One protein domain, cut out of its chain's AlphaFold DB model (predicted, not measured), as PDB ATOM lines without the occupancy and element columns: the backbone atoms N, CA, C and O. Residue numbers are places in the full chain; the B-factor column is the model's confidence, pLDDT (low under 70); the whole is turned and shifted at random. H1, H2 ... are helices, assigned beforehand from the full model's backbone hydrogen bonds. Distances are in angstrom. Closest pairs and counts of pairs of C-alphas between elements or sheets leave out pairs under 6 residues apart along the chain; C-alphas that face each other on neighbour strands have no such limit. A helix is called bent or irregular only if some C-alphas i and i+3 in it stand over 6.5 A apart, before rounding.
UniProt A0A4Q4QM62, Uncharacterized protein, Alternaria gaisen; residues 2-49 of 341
ATOM      1  N   ASP A   2     -56.811 -31.284  -3.379       77.00
ATOM      2  CA  ASP A   2     -55.382 -31.354  -3.071       77.00
ATOM      3  C   ASP A   2     -54.877 -32.778  -3.285       77.00
ATOM      4  O   ASP A   2     -55.507 -33.754  -2.876       77.00
ATOM      5  N   LEU A   3     -53.718 -32.877  -3.933       70.06
ATOM      6  CA  LEU A   3     -53.067 -34.130  -4.313       70.06
ATOM      7  C   LEU A   3     -52.852 -35.076  -3.112       70.06
ATOM      8  O   LEU A   3     -52.840 -36.289  -3.278       70.06
ATOM      9  N   LEU A   4     -52.713 -34.513  -1.906       71.62
ATOM     10  CA  LEU A   4     -52.466 -35.234  -0.652       71.62
ATOM     11  C   LEU A   4     -53.736 -35.774   0.024       71.62
ATOM     12  O   LEU A   4     -53.631 -36.501   1.007       71.62
ATOM     13  N   HIS A   5     -54.926 -35.434  -0.478       83.19
ATOM     14  CA  HIS A   5     -56.194 -35.996   0.006       83.19
ATOM     15  C   HIS A   5     -56.641 -37.229  -0.785       83.19
ATOM     16  O   HIS A   5     -57.699 -37.793  -0.504       83.19
ATOM     17  N   LEU A   6     -55.859 -37.641  -1.783       84.75
ATOM     18  CA  LEU A   6     -56.136 -38.841  -2.557       84.75
ATOM     19  C   LEU A   6     -55.755 -40.102  -1.765       84.75
ATOM     20  O   LEU A   6     -54.788 -40.072  -1.001       84.75
ATOM     21  N   PRO A   7     -56.467 -41.222  -1.979       89.62
ATOM     22  CA  PRO A   7     -56.015 -42.536  -1.537       89.62
ATOM     23  C   PRO A   7     -54.581 -42.814  -1.999       89.62
ATOM     24  O   PRO A   7     -54.186 -42.411  -3.099       89.62
ATOM     25  N   VAL A   8     -53.817 -43.514  -1.163       83.94
ATOM     26  CA  VAL A   8     -52.390 -43.796  -1.383       83.94
ATOM     27  C   VAL A   8     -52.139 -44.512  -2.713       83.94
ATOM     28  O   VAL A   8     -51.159 -44.221  -3.393       83.94
ATOM     29  N   GLU A   9     -53.058 -45.370  -3.140       86.56
ATOM     30  CA  GLU A   9     -52.987 -46.108  -4.399       86.56
ATOM     31  C   GLU A   9     -53.127 -45.171  -5.604       86.56
ATOM     32  O   GLU A   9     -52.331 -45.224  -6.539       86.56
ATOM     33  N   ILE A  10     -54.104 -44.260  -5.563       88.19
ATOM     34  CA  ILE A  10     -54.332 -43.279  -6.636       88.19
ATOM     35  C   ILE A  10     -53.160 -42.303  -6.702       88.19
ATOM     36  O   ILE A  10     -52.687 -41.960  -7.786       88.19
ATOM     37  N   PHE A  11     -52.667 -41.876  -5.541       88.06
ATOM     38  CA  PHE A  11     -51.482 -41.040  -5.462       88.06
ATOM     39  C   PHE A  11     -50.268 -41.739  -6.089       88.06
ATOM     40  O   PHE A  11     -49.601 -41.137  -6.929       88.06
ATOM     41  N   ALA A  12     -50.030 -43.016  -5.773       85.62
ATOM     42  CA  ALA A  12     -48.948 -43.799  -6.367       85.62
ATOM     43  C   ALA A  12     -49.064 -43.893  -7.899       85.62
ATOM     44  O   ALA A  12     -48.075 -43.675  -8.595       85.62
ATOM     45  N   GLU A  13     -50.263 -44.116  -8.447       89.88
ATOM     46  CA  GLU A  13     -50.467 -44.132  -9.905       89.88
ATOM     47  C   GLU A  13     -50.211 -42.773 -10.567       89.88
ATOM     48  O   GLU A  13     -49.653 -42.702 -11.665       89.88
ATOM     49  N   ILE A  14     -50.562 -41.669  -9.903       89.56
ATOM     50  CA  ILE A  14     -50.255 -40.324 -10.408       89.56
ATOM     51  C   ILE A  14     -48.741 -40.096 -10.442       89.56
ATOM     52  O   ILE A  14     -48.223 -39.565 -11.430       89.56
ATOM     53  N   ILE A  15     -48.024 -40.513  -9.395       88.56
ATOM     54  CA  ILE A  15     -46.559 -40.437  -9.344       88.56
ATOM     55  C   ILE A  15     -45.936 -41.292 -10.446       88.56
ATOM     56  O   ILE A  15     -45.039 -40.817 -11.148       88.56
ATOM     57  N   HIS A  16     -46.455 -42.500 -10.667       89.25
ATOM     58  CA  HIS A  16     -46.004 -43.377 -11.740       89.25
ATOM     59  C   HIS A  16     -46.187 -42.736 -13.123       89.25
ATOM     60  O   HIS A  16     -45.255 -42.665 -13.930       89.25
ATOM     61  N   ALA A  17     -47.378 -42.195 -13.396       88.25
ATOM     62  CA  ALA A  17     -47.675 -41.505 -14.647       88.25
ATOM     63  C   ALA A  17     -46.790 -40.262 -14.843       88.25
ATOM     64  O   ALA A  17     -46.339 -39.977 -15.957       88.25
ATOM     65  N   TYR A  18     -46.501 -39.532 -13.763       88.44
ATOM     66  CA  TYR A  18     -45.563 -38.415 -13.776       88.44
ATOM     67  C   TYR A  18     -44.137 -38.870 -14.121       88.44
ATOM     68  O   TYR A  18     -43.499 -38.252 -14.977       88.44
ATOM     69  N   LEU A  19     -43.652 -39.964 -13.528       87.50
ATOM     70  CA  LEU A  19     -42.338 -40.546 -13.821       87.50
ATOM     71  C   LEU A  19     -42.211 -40.982 -15.286       87.50
ATOM     72  O   LEU A  19     -41.221 -40.643 -15.940       87.50
ATOM     73  N   GLN A  20     -43.236 -41.658 -15.813       86.50
ATOM     74  CA  GLN A  20     -43.325 -42.095 -17.211       86.50
ATOM     75  C   GLN A  20     -43.250 -40.916 -18.194       86.50
ATOM     76  O   GLN A  20     -42.509 -40.969 -19.173       86.50
ATOM     77  N   ARG A  21     -43.989 -39.831 -17.923       88.31
ATOM     78  CA  ARG A  21     -44.075 -38.661 -18.818       88.31
ATOM     79  C   ARG A  21     -42.867 -37.733 -18.736       88.31
ATOM     80  O   ARG A  21     -42.410 -37.224 -19.754       88.31
ATOM     81  N   SER A  22     -42.371 -37.477 -17.529       85.12
ATOM     82  CA  SER A  22     -41.333 -36.460 -17.280       85.12
ATOM     83  C   SER A  22     -39.919 -37.002 -17.464       85.12
ATOM     84  O   SER A  22     -38.959 -36.241 -17.602       85.12
ATOM     85  N   GLY A  23     -39.780 -38.325 -17.403       80.56
ATOM     86  CA  GLY A  23     -38.498 -38.987 -17.280       80.56
ATOM     87  C   GLY A  23     -37.907 -38.868 -15.872       80.56
ATOM     88  O   GLY A  23     -38.128 -37.915 -15.116       80.56
ATOM     89  N   TRP A  24     -37.084 -39.854 -15.530       75.00
ATOM     90  CA  TRP A  24     -36.521 -40.027 -14.192       75.00
ATOM     91  C   TRP A  24     -35.690 -38.824 -13.718       75.00
ATOM     92  O   TRP A  24     -35.748 -38.468 -12.548       75.00
ATOM     93  N   ALA A  25     -34.945 -38.155 -14.606       76.19
ATOM     94  CA  ALA A  25     -34.082 -37.039 -14.219       76.19
ATOM     95  C   ALA A  25     -34.892 -35.827 -13.734       76.19
ATOM     96  O   ALA A  25     -34.482 -35.135 -12.801       76.19
ATOM     97  N   ALA A  26     -36.048 -35.570 -14.353       81.31
ATOM     98  CA  ALA A  26     -36.963 -34.527 -13.907       81.31
ATOM     99  C   ALA A  26     -37.642 -34.926 -12.592       81.31
ATOM    100  O   ALA A  26     -37.628 -34.140 -11.647       81.31
ATOM    101  N   ALA A  27     -38.124 -36.168 -12.488       81.50
ATOM    102  CA  ALA A  27     -38.789 -36.648 -11.282       81.50
ATOM    103  C   ALA A  27     -37.856 -36.696 -10.061       81.50
ATOM    104  O   ALA A  27     -38.203 -36.227  -8.984       81.50
ATOM    105  N   VAL A  28     -36.615 -37.155 -10.234       77.44
ATOM    106  CA  VAL A  28     -35.596 -37.172  -9.176       77.44
ATOM    107  C   VAL A  28     -35.284 -35.766  -8.656       77.44
ATOM    108  O   VAL A  28     -35.047 -35.612  -7.455       77.44
ATOM    109  N   ARG A  29     -35.310 -34.742  -9.521       81.88
ATOM    110  CA  ARG A  29     -35.184 -33.332  -9.113       81.88
ATOM    111  C   ARG A  29     -36.435 -32.823  -8.399       81.88
ATOM    112  O   ARG A  29     -36.319 -32.006  -7.496       81.88
ATOM    113  N   ALA A  30     -37.614 -33.333  -8.734       82.06
ATOM    114  CA  ALA A  30     -38.852 -32.981  -8.043       82.06
ATOM    115  C   ALA A  30     -38.939 -33.539  -6.607       82.06
ATOM    116  O   ALA A  30     -39.805 -33.127  -5.841       82.06
ATOM    117  N   ARG A  31     -38.008 -34.406  -6.176       79.06
ATOM    118  CA  ARG A  31     -37.931 -34.882  -4.780       79.06
ATOM    119  C   ARG A  31     -37.686 -33.761  -3.761       79.06
ATOM    120  O   ARG A  31     -37.987 -33.936  -2.588       79.06
ATOM    121  N   TYR A  32     -37.182 -32.602  -4.187       78.38
ATOM    122  CA  TYR A  32     -36.999 -31.449  -3.297       78.38
ATOM    123  C   TYR A  32     -38.300 -30.682  -3.005       78.38
ATOM    124  O   TYR A  32     -38.277 -29.770  -2.186       78.38
ATOM    125  N   VAL A  33     -39.426 -31.047  -3.639       81.38
ATOM    126  CA  VAL A  33     -40.730 -30.397  -3.416       81.38
ATOM    127  C   VAL A  33     -41.235 -30.658  -1.996       81.38
ATOM    128  O   VAL A  33     -41.531 -29.718  -1.266       81.38
ATOM    129  N   CYS A  34     -41.324 -31.926  -1.582       83.31
ATOM    130  CA  CYS A  34     -41.617 -32.298  -0.199       83.31
ATOM    131  C   CYS A  34     -41.225 -33.756   0.091       83.31
ATOM    132  O   CYS A  34     -41.052 -34.564  -0.823       83.31
ATOM    133  N   LYS A  35     -41.127 -34.106   1.382       83.62
ATOM    134  CA  LYS A  35     -40.726 -35.451   1.843       83.62
ATOM    135  C   LYS A  35     -41.655 -36.559   1.338       83.62
ATOM    136  O   LYS A  35     -41.167 -37.591   0.894       83.62
ATOM    137  N   THR A  36     -42.968 -36.337   1.364       82.88
ATOM    138  CA  THR A  36     -43.961 -37.322   0.900       82.88
ATOM    139  C   THR A  36     -43.812 -37.607  -0.592       82.88
ATOM    140  O   THR A  36     -43.819 -38.758  -1.012       82.88
ATOM    141  N   PHE A  37     -43.612 -36.559  -1.394       82.69
ATOM    142  CA  PHE A  37     -43.389 -36.690  -2.832       82.69
ATOM    143  C   PHE A  37     -42.055 -37.387  -3.128       82.69
ATOM    144  O   PHE A  37     -41.975 -38.239  -4.009       82.69
ATOM    145  N   ALA A  38     -41.012 -37.072  -2.352       83.00
ATOM    146  CA  ALA A  38     -39.717 -37.734  -2.449       83.00
ATOM    147  C   ALA A  38     -39.806 -39.243  -2.187       83.00
ATOM    148  O   ALA A  38     -39.244 -40.012  -2.967       83.00
ATOM    149  N   ALA A  39     -40.521 -39.636  -1.129       84.06
ATOM    150  CA  ALA A  39     -40.737 -41.031  -0.760       84.06
ATOM    151  C   ALA A  39     -41.507 -41.777  -1.856       84.06
ATOM    152  O   ALA A  39     -41.003 -42.760  -2.379       84.06
ATOM    153  N   ALA A  40     -42.639 -41.238  -2.318       86.25
ATOM    154  CA  ALA A  40     -43.431 -41.889  -3.360       86.25
ATOM    155  C   ALA A  40     -42.674 -42.042  -4.691       86.25
ATOM    156  O   ALA A  40     -42.806 -43.057  -5.367       86.25
ATOM    157  N   ILE A  41     -41.836 -41.065  -5.063       86.44
ATOM    158  CA  ILE A  41     -40.945 -41.204  -6.224       86.44
ATOM    159  C   ILE A  41     -39.924 -42.324  -6.003       86.44
ATOM    160  O   ILE A  41     -39.631 -43.061  -6.939       86.44
ATOM    161  N   GLN A  42     -39.339 -42.436  -4.807       84.75
ATOM    162  CA  GLN A  42     -38.402 -43.520  -4.505       84.75
ATOM    163  C   GLN A  42     -39.096 -44.882  -4.562       84.75
ATOM    164  O   GLN A  42     -38.576 -45.775  -5.229       84.75
ATOM    165  N   ASP A  43     -40.264 -45.012  -3.941       85.12
ATOM    166  CA  ASP A  43     -41.039 -46.252  -3.916       85.12
ATOM    167  C   ASP A  43     -41.429 -46.688  -5.333       85.12
ATOM    168  O   ASP A  43     -41.259 -47.850  -5.690       85.12
ATOM    169  N   ASP A  44     -41.852 -45.759  -6.195       87.50
ATOM    170  CA  ASP A  44     -42.157 -46.076  -7.592       87.50
ATOM    171  C   ASP A  44     -40.900 -46.492  -8.372       87.50
ATOM    172  O   ASP A  44     -40.876 -47.536  -9.036       87.50
ATOM    173  N   ILE A  45     -39.817 -45.712  -8.231       86.00
ATOM    174  CA  ILE A  45     -38.542 -45.983  -8.898       86.00
ATOM    175  C   ILE A  45     -38.013 -47.355  -8.509       86.00
ATOM    176  O   ILE A  45     -37.546 -48.045  -9.403       86.00
ATOM    177  N   PHE A  46     -38.046 -47.754  -7.236       87.56
ATOM    178  CA  PHE A  46     -37.468 -49.019  -6.762       87.56
ATOM    179  C   PHE A  46     -38.463 -50.189  -6.764       87.56
ATOM    180  O   PHE A  46     -38.039 -51.345  -6.832       87.56
ATOM    181  N   GLY A  47     -39.767 -49.914  -6.761       84.75
ATOM    182  CA  GLY A  47     -40.837 -50.910  -6.693       84.75
ATOM    183  C   GLY A  47     -41.360 -51.396  -8.049       84.75
ATOM    184  O   GLY A  47     -41.819 -52.532  -8.142       84.75
ATOM    185  N   ARG A  48     -41.271 -50.592  -9.122       85.69
ATOM    186  CA  ARG A  48     -41.931 -50.928 -10.406       85.69
ATOM    187  C   ARG A  48     -40.999 -51.259 -11.568       85.69
ATOM    188  O   ARG A  48     -41.388 -52.003 -12.465       85.69
ATOM    189  N   TYR A  49     -39.770 -50.752 -11.576       86.12
ATOM    190  CA  TYR A  49     -38.864 -50.927 -12.717       86.12
ATOM    191  C   TYR A  49     -38.070 -52.246 -12.648       86.12
ATOM    192  O   TYR A  49     -37.778 -52.765 -11.567       86.12
TER     193      TYR A  49
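What this domain is: This is residues 2 to 49 of the 341 residues of an uncharacterized protein of Alternaria gaisen (UniProt A0A4Q4QM62). Two longer helices, H1 and H3, cross nearly at a right angle, H3 passing over H1 with the middle of its length. The short helix H2 folds back from the last part of H1 and makes a hairpin with H3, while residues 2 to 7, with no named element, lead into H1 at its other end. The 48 printed residues hold three named helices, H1, H2 and H3 in chain order, and no named strand; the class is all helix. The whole is compact, with a radius of gyration of the C-alphas of 9.8 A, and rounded, spanning 26 by 21 by 17 A.

How they stand to each other: The longest helix, H1, residues 8 to 22, touches H3, residues 35 to 48, about perpendicular at 77 degrees. H3 touches H1 with residues 40 to 44 alone, and the closest C-alphas of the two helices are those of His 16 and Asp 44, 6.3 A apart. H2, residues 24 to 30, touches H3 at a shallow tilt of 17 degrees, opposite ways, as a helical hairpin. Here H3 touches with residues 37 to 41 alone, and the closest C-alphas, of Ala 27 and Ile 41, are 7.1 A apart. H1 and H2 are close but not clearly touching, at a steep tilt of 60 degrees, opposite ways; their closest C-alphas, of Leu 19 and Ala 27, are 5.9 A apart. In H1, H2 and H3 every O i to N i+4 pair is within hydrogen-bond range.

Where its parts are: H1 measures 20.7 A from C-alpha 8 at (-52.390, -43.796, -1.383) to C-alpha 22. H3 measures 19.8 A and ends with C-alpha 48 at (-41.931, -50.928, -10.406); it is neither bent nor irregular, but only just: C-alphas 45 and 48 are 6.2 A apart. H2 measures 9.6 A and begins with C-alpha 24 at (-36.521, -40.027, -14.192).

The domain as a whole: The two C-alphas farthest apart, of Asp 2 and Tyr 49, are 27.4 A apart. The printed part has no cut, and the links H1 to H2 and H2 to H3 are tight. The mean pLDDT of the printed part is 83.8, and no printed residue is under 70.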